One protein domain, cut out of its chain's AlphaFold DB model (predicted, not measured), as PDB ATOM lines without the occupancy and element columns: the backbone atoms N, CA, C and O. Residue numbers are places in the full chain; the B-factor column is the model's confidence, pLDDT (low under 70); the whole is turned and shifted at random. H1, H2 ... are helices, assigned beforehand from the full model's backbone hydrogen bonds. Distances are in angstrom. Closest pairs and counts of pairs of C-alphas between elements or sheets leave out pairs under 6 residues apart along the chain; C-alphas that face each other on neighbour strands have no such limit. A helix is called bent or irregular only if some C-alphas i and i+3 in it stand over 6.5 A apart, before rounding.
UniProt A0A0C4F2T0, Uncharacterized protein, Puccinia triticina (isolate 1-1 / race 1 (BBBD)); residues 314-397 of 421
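AT A GLANCE: This is residues 314 to 397 of the 421 residues of an uncharacterized protein of Puccinia triticina (isolate 1-1 / race 1 (BBBD)) (UniProt A0A0C4F2T0). H3 and H4 follow each other end to end as a long, angled spine; short H2 packs on H3, short H1 packs on residues 375 to 382 of H4, and residues 384 to 397 of H4 stick out as an arm. The 84 printed residues include four named helices, H1 to H4 in order, and no named strand: all helix. The whole is only just extended, close to loose, with a radius of gyration of the C-alphas of 18.1 A, spanning 62 by 29 by 19 A.

IN THESE COORDINATES: Find C-alpha 322 at (80.234, 106.603, 149.333), where H1, residues 322 to 325, begins. H2 is residues 331 to 338, H3 358 to 373, 22.0 A long. H4, residues 375 to 397, runs 33.6 A to C-alpha 397 at (106.956, 102.179, 160.849), with a kink of 34 degrees near residue 383; it is only just irregular, C-alphas 379 and 382 being 6.8 A apart.

HOW THE PARTS SIT: H1 touches H4; their closest C-alphas, Val 322 and Asp 379, are 5.0 A apart. H2 touches H3, about perpendicular at 77 degrees, closest at C-alphas 337 and 369, 4.8 A. H3 and H4 meet only through their link. Every O i to N i+4 pair is within hydrogen-bond range in H3, 2 of 4 in H2 and 17 of 19 in H4; H1 is too short for one.

THE WHOLE: The printed part has no cut. The link from H2 to H3, 19 residues, is long. Look for pLDDT under 70 at residues 314 to 328, 374 to 385 and 388.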
ATOM      1  N   ALA A 314      65.253 102.572 156.577       35.00
ATOM      2  CA  ALA A 314      66.681 102.357 156.486       35.00
ATOM      3  C   ALA A 314      67.420 103.701 156.661       35.00
ATOM      4  O   ALA A 314      68.372 104.018 155.965       35.00
ATOM      5  N   ALA A 315      67.054 104.437 157.715       34.91
ATOM      6  CA  ALA A 315      68.036 105.121 158.555       34.91
ATOM      7  C   ALA A 315      68.943 104.118 159.314       34.91
ATOM      8  O   ALA A 315      69.692 104.494 160.208       34.91
ATOM      9  N   ARG A 316      68.980 102.848 158.893       36.25
ATOM     10  CA  ARG A 316      70.252 102.186 158.603       36.25
ATOM     11  C   ARG A 316      70.868 102.808 157.344       36.25
ATOM     12  O   ARG A 316      71.070 102.132 156.347       36.25
ATOM     13  N   THR A 317      71.173 104.107 157.399       40.38
ATOM     14  CA  THR A 317      72.280 104.659 156.626       40.38
ATOM     15  C   THR A 317      73.446 103.743 156.913       40.38
ATOM     16  O   THR A 317      74.035 103.788 158.000       40.38
ATOM     17  N   ASP A 318      73.736 102.864 155.973       40.44
ATOM     18  CA  ASP A 318      75.009 102.215 155.966       40.44
ATOM     19  C   ASP A 318      75.980 103.387 155.859       40.44
ATOM     20  O   ASP A 318      76.064 104.065 154.832       40.44
ATOM     21  N   LYS A 319      76.681 103.701 156.954       43.03
ATOM     22  CA  LYS A 319      77.744 104.721 157.005       43.03
ATOM     23  C   LYS A 319      78.926 104.342 156.082       43.03
ATOM     24  O   LYS A 319      80.048 104.784 156.295       43.03
ATOM     25  N   ARG A 320      78.680 103.466 155.106       43.50
ATOM     26  CA  ARG A 320      79.597 102.766 154.223       43.50
ATOM     27  C   ARG A 320      79.348 103.088 152.747       43.50
ATOM     28  O   ARG A 320      80.306 102.970 151.993       43.50
ATOM     29  N   SER A 321      78.154 103.541 152.326       51.09
ATOM     30  CA  SER A 321      77.967 103.932 150.918       51.09
ATOM     31  C   SER A 321      78.558 105.317 150.649       51.09
ATOM     32  O   SER A 321      78.151 106.323 151.238       51.09
ATOM     33  N   VAL A 322      79.526 105.377 149.733       57.84
ATOM     34  CA  VAL A 322      80.234 106.603 149.333       57.84
ATOM     35  C   VAL A 322      79.318 107.593 148.649       57.84
ATOM     36  O   VAL A 322      79.581 108.794 148.712       57.84
ATOM     37  N   LEU A 323      78.216 107.146 148.054       56.75
ATOM     38  CA  LEU A 323      77.280 108.058 147.404       56.75
ATOM     39  C   LEU A 323      76.683 109.083 148.381       56.75
ATOM     40  O   LEU A 323      76.508 110.234 148.000       56.75
ATOM     41  N   HIS A 324      76.492 108.737 149.661       56.81
ATOM     42  CA  HIS A 324      76.080 109.708 150.687       56.81
ATOM     43  C   HIS A 324      77.187 110.694 151.089       56.81
ATOM     44  O   HIS A 324      76.900 111.736 151.674       56.81
ATOM     45  N   SER A 325      78.450 110.369 150.797       58.81
ATOM     46  CA  SER A 325      79.595 111.261 151.010       58.81
ATOM     47  C   SER A 325      79.838 112.210 149.834       58.81
ATOM     48  O   SER A 325      80.566 113.193 149.983       58.81
ATOM     49  N   LEU A 326      79.219 111.949 148.674       65.50
ATOM     50  CA  LEU A 326      79.283 112.854 147.536       65.50
ATOM     51  C   LEU A 326      78.424 114.095 147.825       65.50
ATOM     52  O   LEU A 326      77.231 113.969 148.117       65.50
ATOM     53  N   PRO A 327      78.996 115.308 147.737       66.75
ATOM     54  CA  PRO A 327      78.245 116.524 148.001       66.75
ATOM     55  C   PRO A 327      77.085 116.647 147.012       66.75
ATOM     56  O   PRO A 327      77.274 116.537 145.801       66.75
ATOM     57  N   ASN A 328      75.888 116.914 147.538       67.88
ATOM     58  CA  ASN A 328      74.663 117.131 146.761       67.88
ATOM     59  C   ASN A 328      74.210 115.941 145.896       67.88
ATOM     60  O   ASN A 328      73.381 116.138 145.005       67.88
ATOM     61  N   PHE A 329      74.727 114.732 146.141       71.69
ATOM     62  CA  PHE A 329      74.211 113.531 145.493       71.69
ATOM     63  C   PHE A 329      72.793 113.234 145.978       71.69
ATOM     64  O   PHE A 329      72.483 113.353 147.165       71.69
ATOM     65  N   ASP A 330      71.935 112.848 145.039       73.31
ATOM     66  CA  ASP A 330      70.524 112.615 145.289       73.31
ATOM     67  C   ASP A 330      70.113 111.240 144.772       73.31
ATOM     68  O   ASP A 330      70.225 110.943 143.582       73.31
ATOM     69  N   GLU A 331      69.616 110.393 145.668       72.19
ATOM     70  CA  GLU A 331      69.274 109.005 145.348       72.19
ATOM     71  C   GLU A 331      68.098 108.874 144.377       72.19
ATOM     72  O   GLU A 331      67.935 107.830 143.735       72.19
ATOM     73  N   ARG A 332      67.297 109.936 144.195       77.19
ATOM     74  CA  ARG A 332      66.233 109.950 143.182       77.19
ATOM     75  C   ARG A 332      66.792 109.856 141.756       77.19
ATOM     76  O   ARG A 332      66.047 109.511 140.843       77.19
ATOM     77  N   LEU A 333      68.097 110.081 141.549       79.25
ATOM     78  CA  LEU A 333      68.773 109.854 140.263       79.25
ATOM     79  C   LEU A 333      68.710 108.396 139.784       79.25
ATOM     80  O   LEU A 333      68.802 108.158 138.578       79.25
ATOM     81  N   SER A 334      68.493 107.434 140.686       73.44
ATOM     82  CA  SER A 334      68.252 106.021 140.339       73.44
ATOM     83  C   SER A 334      67.132 105.848 139.309       73.44
ATOM     84  O   SER A 334      67.223 104.991 138.431       73.44
ATOM     85  N   VAL A 335      66.115 106.719 139.346       76.31
ATOM     86  CA  VAL A 335      64.999 106.727 138.391       76.31
ATOM     87  C   VAL A 335      65.498 106.836 136.946       76.31
ATOM     88  O   VAL A 335      64.948 106.189 136.057       76.31
ATOM     89  N   PHE A 336      66.551 107.620 136.697       82.00
ATOM     90  CA  PHE A 336      67.086 107.838 135.347       82.00
ATOM     91  C   PHE A 336      68.098 106.789 134.907       82.00
ATOM     92  O   PHE A 336      68.272 106.592 133.708       82.00
ATOM     93  N   TYR A 337      68.767 106.123 135.849       77.38
ATOM     94  CA  TYR A 337      69.589 104.960 135.516       77.38
ATOM     95  C   TYR A 337      68.724 103.849 134.907       77.38
ATOM     96  O   TYR A 337      69.121 103.196 133.945       77.38
ATOM     97  N   LEU A 338      67.515 103.679 135.439       71.44
ATOM     98  CA  LEU A 338      66.641 102.558 135.107       71.44
ATOM     99  C   LEU A 338      65.697 102.878 133.964       71.44
ATOM    100  O   LEU A 338      65.567 102.091 133.029       71.44
ATOM    101  N   GLU A 339      65.093 104.063 134.003       81.06
ATOM    102  CA  GLU A 339      64.379 104.608 132.864       81.06
ATOM    103  C   GLU A 339      64.993 105.956 132.465       81.06
ATOM    104  O   GLU A 339      64.553 107.014 132.938       81.06
ATOM    105  N   PRO A 340      65.990 105.941 131.564       88.12
ATOM    106  CA  PRO A 340      66.581 107.154 131.021       88.12
ATOM    107  C   PRO A 340      65.517 108.102 130.466       88.12
ATOM    108  O   PRO A 340      64.554 107.675 129.828       88.12
ATOM    109  N   LEU A 341      65.698 109.402 130.689       90.31
ATOM    110  CA  LEU A 341      64.807 110.428 130.153       90.31
ATOM    111  C   LEU A 341      64.793 110.393 128.619       90.31
ATOM    112  O   LEU A 341      65.853 110.424 127.978       90.31
ATOM    113  N   LYS A 342      63.591 110.396 128.035       91.56
ATOM    114  CA  LYS A 342      63.348 110.350 126.582       91.56
ATOM    115  C   LYS A 342      62.993 111.734 126.014       91.56
ATOM    116  O   LYS A 342      62.820 112.710 126.740       91.56
ATOM    117  N   ALA A 343      62.937 111.854 124.688       88.06
ATOM    118  CA  ALA A 343      62.380 113.056 124.066       88.06
ATOM    119  C   ALA A 343      60.890 113.173 124.417       88.06
ATOM    120  O   ALA A 343      60.192 112.165 124.386       88.06
ATOM    121  N   ALA A 344      60.436 114.383 124.768       85.38
ATOM    122  CA  ALA A 344      59.075 114.635 125.256       85.38
ATOM    123  C   ALA A 344      58.659 113.709 126.422       85.38
ATOM    124  O   ALA A 344      57.540 113.205 126.467       85.38
ATOM    125  N   ASP A 345      59.585 113.452 127.354       88.31
ATOM    126  CA  ASP A 345      59.331 112.587 128.504       88.31
ATOM    127  C   ASP A 345      58.174 113.123 129.363       88.31
ATOM    128  O   ASP A 345      58.193 114.276 129.808       88.31
ATOM    129  N   ALA A 346      57.189 112.268 129.644       86.75
ATOM    130  CA  ALA A 346      56.010 112.622 130.430       86.75
ATOM    131  C   ALA A 346      56.364 113.128 131.841       86.75
ATOM    132  O   ALA A 346      55.598 113.905 132.424       86.75
ATOM    133  N   ARG A 347      57.535 112.736 132.372       88.75
ATOM    134  CA  ARG A 347      58.032 113.190 133.677       88.75
ATOM    135  C   ARG A 347      58.393 114.675 133.702       88.75
ATOM    136  O   ARG A 347      58.378 115.282 134.773       88.75
ATOM    137  N   LEU A 348      58.711 115.246 132.540       89.38
ATOM    138  CA  LEU A 348      59.092 116.650 132.364       89.38
ATOM    139  C   LEU A 348      57.933 117.517 131.864       89.38
ATOM    140  O   LEU A 348      57.964 118.735 132.039       89.38
ATOM    141  N   ASP A 349      56.924 116.913 131.246       84.62
ATOM    142  CA  ASP A 349      55.767 117.622 130.707       84.62
ATOM    143  C   ASP A 349      55.027 118.440 131.784       84.62
ATOM    144  O   ASP A 349      54.829 117.971 132.903       84.62
ATOM    145  N   GLY A 350      54.625 119.672 131.466       74.12
ATOM    146  CA  GLY A 350      53.970 120.582 132.418       74.12
ATOM    147  C   GLY A 350      54.856 121.089 133.570       74.12
ATOM    148  O   GLY A 350      54.349 121.716 134.493       74.12
ATOM    149  N   THR A 351      56.170 120.839 133.533       83.31
ATOM    150  CA  THR A 351      57.134 121.308 134.547       83.31
ATOM    151  C   THR A 351      58.009 122.440 133.994       83.31
ATOM    152  O   THR A 351      58.114 122.592 132.771       83.31
ATOM    153  N   PRO A 352      58.743 123.191 134.843       83.88
ATOM    154  CA  PRO A 352      59.748 124.154 134.377       83.88
ATOM    155  C   PRO A 352      60.820 123.547 133.453       83.88
ATOM    156  O   PRO A 352      61.472 124.267 132.698       83.88
ATOM    157  N   TYR A 353      60.983 122.220 133.476       88.88
ATOM    158  CA  TYR A 353      61.965 121.478 132.689       88.88
ATOM    159  C   TYR A 353      61.360 120.779 131.463       88.88
ATOM    160  O   TYR A 353      62.043 119.976 130.831       88.88
ATOM    161  N   ALA A 354      60.123 121.102 131.063       86.81
ATOM    162  CA  ALA A 354      59.499 120.547 129.854       86.81
ATOM    163  C   ALA A 354      60.346 120.763 128.582       86.81
ATOM    164  O   ALA A 354      60.300 119.968 127.647       86.81
ATOM    165  N   ARG A 355      61.160 121.829 128.561       85.38
ATOM    166  CA  ARG A 355      62.074 122.183 127.459       85.38
ATOM    167  C   ARG A 355      63.527 121.768 127.712       85.38
ATOM    168  O   ARG A 355      64.441 122.361 127.136       85.38
ATOM    169  N   LEU A 356      63.766 120.792 128.590       87.19
ATOM    170  CA  LEU A 356      65.113 120.287 128.846       87.19
ATOM    171  C   LEU A 356      65.760 119.834 127.528       87.19
ATOM    172  O   LEU A 356      65.207 119.010 126.800       87.19
ATOM    173  N   THR A 357      66.938 120.381 127.221       89.50
ATOM    174  CA  THR A 357      67.596 120.117 125.935       89.50
ATOM    175  C   THR A 357      68.009 118.651 125.799       89.50
ATOM    176  O   THR A 357      68.357 117.990 126.781       89.50
ATOM    177  N   ASP A 358      68.081 118.155 124.562       90.69
ATOM    178  CA  ASP A 358      68.572 116.801 124.270       90.69
ATOM    179  C   ASP A 358      69.990 116.547 124.795       90.69
ATOM    180  O   ASP A 358      70.338 115.413 125.135       90.69
ATOM    181  N   LYS A 359      70.829 117.590 124.845       90.44
ATOM    182  CA  LYS A 359      72.182 117.508 125.402       90.44
ATOM    183  C   LYS A 359      72.125 117.305 126.914       90.44
ATOM    184  O   LYS A 359      72.701 116.338 127.404       90.44
ATOM    185  N   SER A 360      71.399 118.167 127.628       88.38
ATOM    186  CA  SER A 360      71.238 118.080 129.085       88.38
ATOM    187  C   SER A 360      70.628 116.744 129.501       88.38
ATOM    188  O   SER A 360      71.117 116.106 130.426       88.38
ATOM    189  N   ARG A 361      69.614 116.275 128.763       92.50
ATOM    190  CA  ARG A 361      68.965 114.983 129.002       92.50
ATOM    191  C   ARG A 361      69.938 113.810 128.874       92.50
ATOM    192  O   ARG A 361      70.017 112.976 129.769       92.50
ATOM    193  N   ARG A 362      70.717 113.765 127.785       91.06
ATOM    194  CA  ARG A 362      71.735 112.722 127.575       91.06
ATOM    195  C   ARG A 362      72.832 112.762 128.634       91.06
ATOM    196  O   ARG A 362      73.226 111.707 129.115       91.06
ATOM    197  N   GLN A 363      73.295 113.953 129.011       88.25
ATOM    198  CA  GLN A 363      74.301 114.115 130.062       88.25
ATOM    199  C   GLN A 363      73.786 113.634 131.420       88.25
ATOM    200  O   GLN A 363      74.492 112.901 132.101       88.25
ATOM    201  N   LEU A 364      72.553 113.984 131.788       89.00
ATOM    202  CA  LEU A 364      71.935 113.537 133.034       89.00
ATOM    203  C   LEU A 364      71.783 112.010 133.077       89.00
ATOM    204  O   LEU A 364      72.171 111.390 134.063       89.00
ATOM    205  N   ASN A 365      71.289 111.403 131.994       89.19
ATOM    206  CA  ASN A 365      71.182 109.947 131.886       89.19
ATOM    207  C   ASN A 365      72.559 109.269 131.988       89.19
ATOM    208  O   ASN A 365      72.696 108.261 132.675       89.19
ATOM    209  N   ALA A 366      73.583 109.829 131.334       86.12
ATOM    210  CA  ALA A 366      74.943 109.302 131.390       86.12
ATOM    211  C   ALA A 366      75.541 109.402 132.800       86.12
ATOM    212  O   ALA A 366      76.114 108.428 133.274       86.12
ATOM    213  N   LEU A 367      75.359 110.533 133.486       83.62
ATOM    214  CA  LEU A 367      75.834 110.731 134.859       83.62
ATOM    215  C   LEU A 367      75.133 109.799 135.848       83.62
ATOM    216  O   LEU A 367      75.799 109.198 136.686       83.62
ATOM    217  N   ALA A 368      73.809 109.646 135.736       82.06
ATOM    218  CA  ALA A 368      73.072 108.672 136.535       82.06
ATOM    219  C   ALA A 368      73.605 107.258 136.264       82.06
ATOM    220  O   ALA A 368      73.977 106.548 137.192       82.06
ATOM    221  N   SER A 369      73.747 106.874 134.994       81.19
ATOM    222  CA  SER A 369      74.298 105.570 134.635       81.19
ATOM    223  C   SER A 369      75.710 105.355 135.169       81.19
ATOM    224  O   SER A 369      75.988 104.287 135.694       81.19
ATOM    225  N   GLU A 370      76.605 106.335 135.062       79.19
ATOM    226  CA  GLU A 370      77.980 106.211 135.544       79.19
ATOM    227  C   GLU A 370      78.037 106.078 137.069       79.19
ATOM    228  O   GLU A 370      78.752 105.212 137.576       79.19
ATOM    229  N   ALA A 371      77.260 106.888 137.793       71.75
ATOM    230  CA  ALA A 371      77.210 106.852 139.250       71.75
ATOM    231  C   ALA A 371      76.724 105.494 139.774       71.75
ATOM    232  O   ALA A 371      77.331 104.945 140.691       71.75
ATOM    233  N   TYR A 372      75.669 104.934 139.170       71.81
ATOM    234  CA  TYR A 372      75.117 103.648 139.600       71.81
ATOM    235  C   TYR A 372      75.951 102.455 139.110       71.81
ATOM    236  O   TYR A 372      76.250 101.584 139.918       71.81
ATOM    237  N   LEU A 373      76.461 102.456 137.868       70.12
ATOM    238  CA  LEU A 373      77.349 101.388 137.368       70.12
ATOM    239  C   LEU A 373      78.668 101.286 138.146       70.12
ATOM    240  O   LEU A 373      79.247 100.207 138.258       70.12
ATOM    241  N   ARG A 374      79.184 102.411 138.655       66.69
ATOM    242  CA  ARG A 374      80.432 102.445 139.436       66.69
ATOM    243  C   ARG A 374      80.201 102.460 140.942       66.69
ATOM    244  O   ARG A 374      81.181 102.516 141.684       66.69
ATOM    245  N   ARG A 375      78.952 102.369 141.410       63.62
ATOM    246  CA  ARG A 375      78.604 102.450 142.836       63.62
ATOM    247  C   ARG A 375      79.399 101.455 143.676       63.62
ATOM    248  O   ARG A 375      80.012 101.859 144.651       63.62
ATOM    249  N   HIS A 376      79.504 100.204 143.233       56.38
ATOM    250  CA  HIS A 376      80.309  99.182 143.907       56.38
ATOM    251  C   HIS A 376      81.784  99.592 144.085       56.38
ATOM    252  O   HIS A 376      82.365  99.407 145.149       56.38
ATOM    253  N   GLN A 377      82.410 100.165 143.052       62.47
ATOM    254  CA  GLN A 377      83.804 100.632 143.123       62.47
ATOM    255  C   GLN A 377      83.935 101.836 144.065       62.47
ATOM    256  O   GLN A 377      84.885 101.930 144.846       62.47
ATOM    257  N   LEU A 378      82.958 102.744 144.017       62.59
ATOM    258  CA  LEU A 378      82.884 103.893 144.913       62.59
ATOM    259  C   LEU A 378      82.730 103.429 146.366       62.59
ATOM    260  O   LEU A 378      83.500 103.869 147.210       62.59
ATOM    261  N   ASP A 379      81.849 102.474 146.649       57.94
ATOM    262  CA  ASP A 379      81.586 101.949 147.993       57.94
ATOM    263  C   ASP A 379      82.770 101.143 148.572       57.94
ATOM    264  O   ASP A 379      82.955 101.095 149.787       57.94
ATOM    265  N   GLN A 380      83.651 100.593 147.726       61.03
ATOM    266  CA  GLN A 380      84.921  99.983 148.154       61.03
ATOM    267  C   GLN A 380      86.022 101.008 148.480       61.03
ATOM    268  O   GLN A 380      86.980 100.700 149.195       61.03
ATOM    269  N   THR A 381      85.900 102.246 147.996       63.34
ATOM    270  CA  THR A 381      86.942 103.278 148.122       63.34
ATOM    271  C   THR A 381      87.280 103.667 149.577       63.34
ATOM    272  O   THR A 381      88.461 103.870 149.864       63.34
ATOM    273  N   PRO A 382      86.337 103.758 150.539       63.03
ATOM    274  CA  PRO A 382      86.652 104.073 151.934       63.03
ATOM    275  C   PRO A 382      87.417 102.949 152.622       63.03
ATOM    276  O   PRO A 382      88.340 103.222 153.384       63.03
ATOM    277  N   GLN A 383      87.058 101.695 152.334       62.12
ATOM    278  CA  GLN A 383      87.767 100.530 152.861       62.12
ATOM    279  C   GLN A 383      89.183 100.463 152.290       62.12
ATOM    280  O   GLN A 383      90.129 100.291 153.051       62.12
ATOM    281  N   LEU A 384      89.345 100.726 150.989       61.62
ATOM    282  CA  LEU A 384      90.659 100.851 150.356       61.62
ATOM    283  C   LEU A 384      91.486 101.994 150.957       61.62
ATOM    284  O   LEU A 384      92.665 101.804 151.211       61.62
ATOM    285  N   ARG A 385      90.895 103.161 151.258       64.19
ATOM    286  CA  ARG A 385      91.617 104.252 151.946       64.19
ATOM    287  C   ARG A 385      92.045 103.874 153.361       64.19
ATOM    288  O   ARG A 385      93.156 104.211 153.763       64.19
ATOM    289  N   LEU A 386      91.179 103.209 154.126       71.69
ATOM    290  CA  LEU A 386      91.516 102.722 155.468       71.69
ATOM    291  C   LEU A 386      92.631 101.674 155.406       71.69
ATOM    292  O   LEU A 386      93.572 101.730 156.191       71.69
ATOM    293  N   GLN A 387      92.568 100.772 154.429       72.12
ATOM    294  CA  GLN A 387      93.601  99.771 154.202       72.12
ATOM    295  C   GLN A 387      94.920 100.418 153.766       72.12
ATOM    296  O   GLN A 387      95.940 100.176 154.393       72.12
ATOM    297  N   TRP A 388      94.905 101.326 152.788       68.06
ATOM    298  CA  TRP A 388      96.103 102.044 152.348       68.06
ATOM    299  C   TRP A 388      96.714 102.895 153.452       68.06
ATOM    300  O   TRP A 388      97.928 102.947 153.561       68.06
ATOM    301  N   SER A 389      95.909 103.558 154.281       72.00
ATOM    302  CA  SER A 389      96.444 104.318 155.417       72.00
ATOM    303  C   SER A 389      97.078 103.405 156.467       72.00
ATOM    304  O   SER A 389      98.137 103.746 156.990       72.00
ATOM    305  N   ALA A 390      96.503 102.228 156.726       77.69
ATOM    306  CA  ALA A 390      97.123 101.216 157.577       77.69
ATOM    307  C   ALA A 390      98.422 100.659 156.963       77.69
ATOM    308  O   ALA A 390      99.431 100.556 157.662       77.69
ATOM    309  N   ASP A 391      98.426 100.369 155.662       74.19
ATOM    310  CA  ASP A 391      99.589  99.867 154.926       74.19
ATOM    311  C   ASP A 391     100.711 100.912 154.866       74.19
ATOM    312  O   ASP A 391     101.873 100.577 155.087       74.19
ATOM    313  N   ILE A 392     100.374 102.188 154.638       74.44
ATOM    314  CA  ILE A 392     101.311 103.319 154.686       74.44
ATOM    315  C   ILE A 392     101.884 103.452 156.094       74.44
ATOM    316  O   ILE A 392     103.100 103.481 156.238       74.44
ATOM    317  N   ALA A 393     101.051 103.454 157.138       80.00
ATOM    318  CA  ALA A 393     101.530 103.555 158.517       80.00
ATOM    319  C   ALA A 393     102.453 102.383 158.892       80.00
ATOM    320  O   ALA A 393     103.471 102.564 159.565       80.00
ATOM    321  N   GLN A 394     102.134 101.171 158.431       86.50
ATOM    322  CA  GLN A 394     102.965  99.992 158.646       86.50
ATOM    323  C   GLN A 394     104.277 100.070 157.854       86.50
ATOM    324  O   GLN A 394     105.345  99.753 158.391       86.50
ATOM    325  N   PHE A 395     104.223 100.516 156.598       81.50
ATOM    326  CA  PHE A 395     105.398 100.752 155.769       81.50
ATOM    327  C   PHE A 395     106.311 101.805 156.402       81.50
ATOM    328  O   PHE A 395     107.507 101.551 156.546       81.50
ATOM    329  N   GLU A 396     105.749 102.925 156.860       80.88
ATOM    330  CA  GLU A 396     106.460 104.010 157.533       80.88
ATOM    331  C   GLU A 396     107.124 103.550 158.821       80.88
ATOM    332  O   GLU A 396     108.306 103.812 159.048       80.88
ATOM    333  N   LYS A 397     106.404 102.774 159.633       85.00
ATOM    334  CA  LYS A 397     106.956 102.179 160.849       85.00
ATOM    335  C   LYS A 397     108.128 101.241 160.550       85.00
ATOM    336  O   LYS A 397     109.120 101.247 161.275       85.00
TER     337      LYS A 397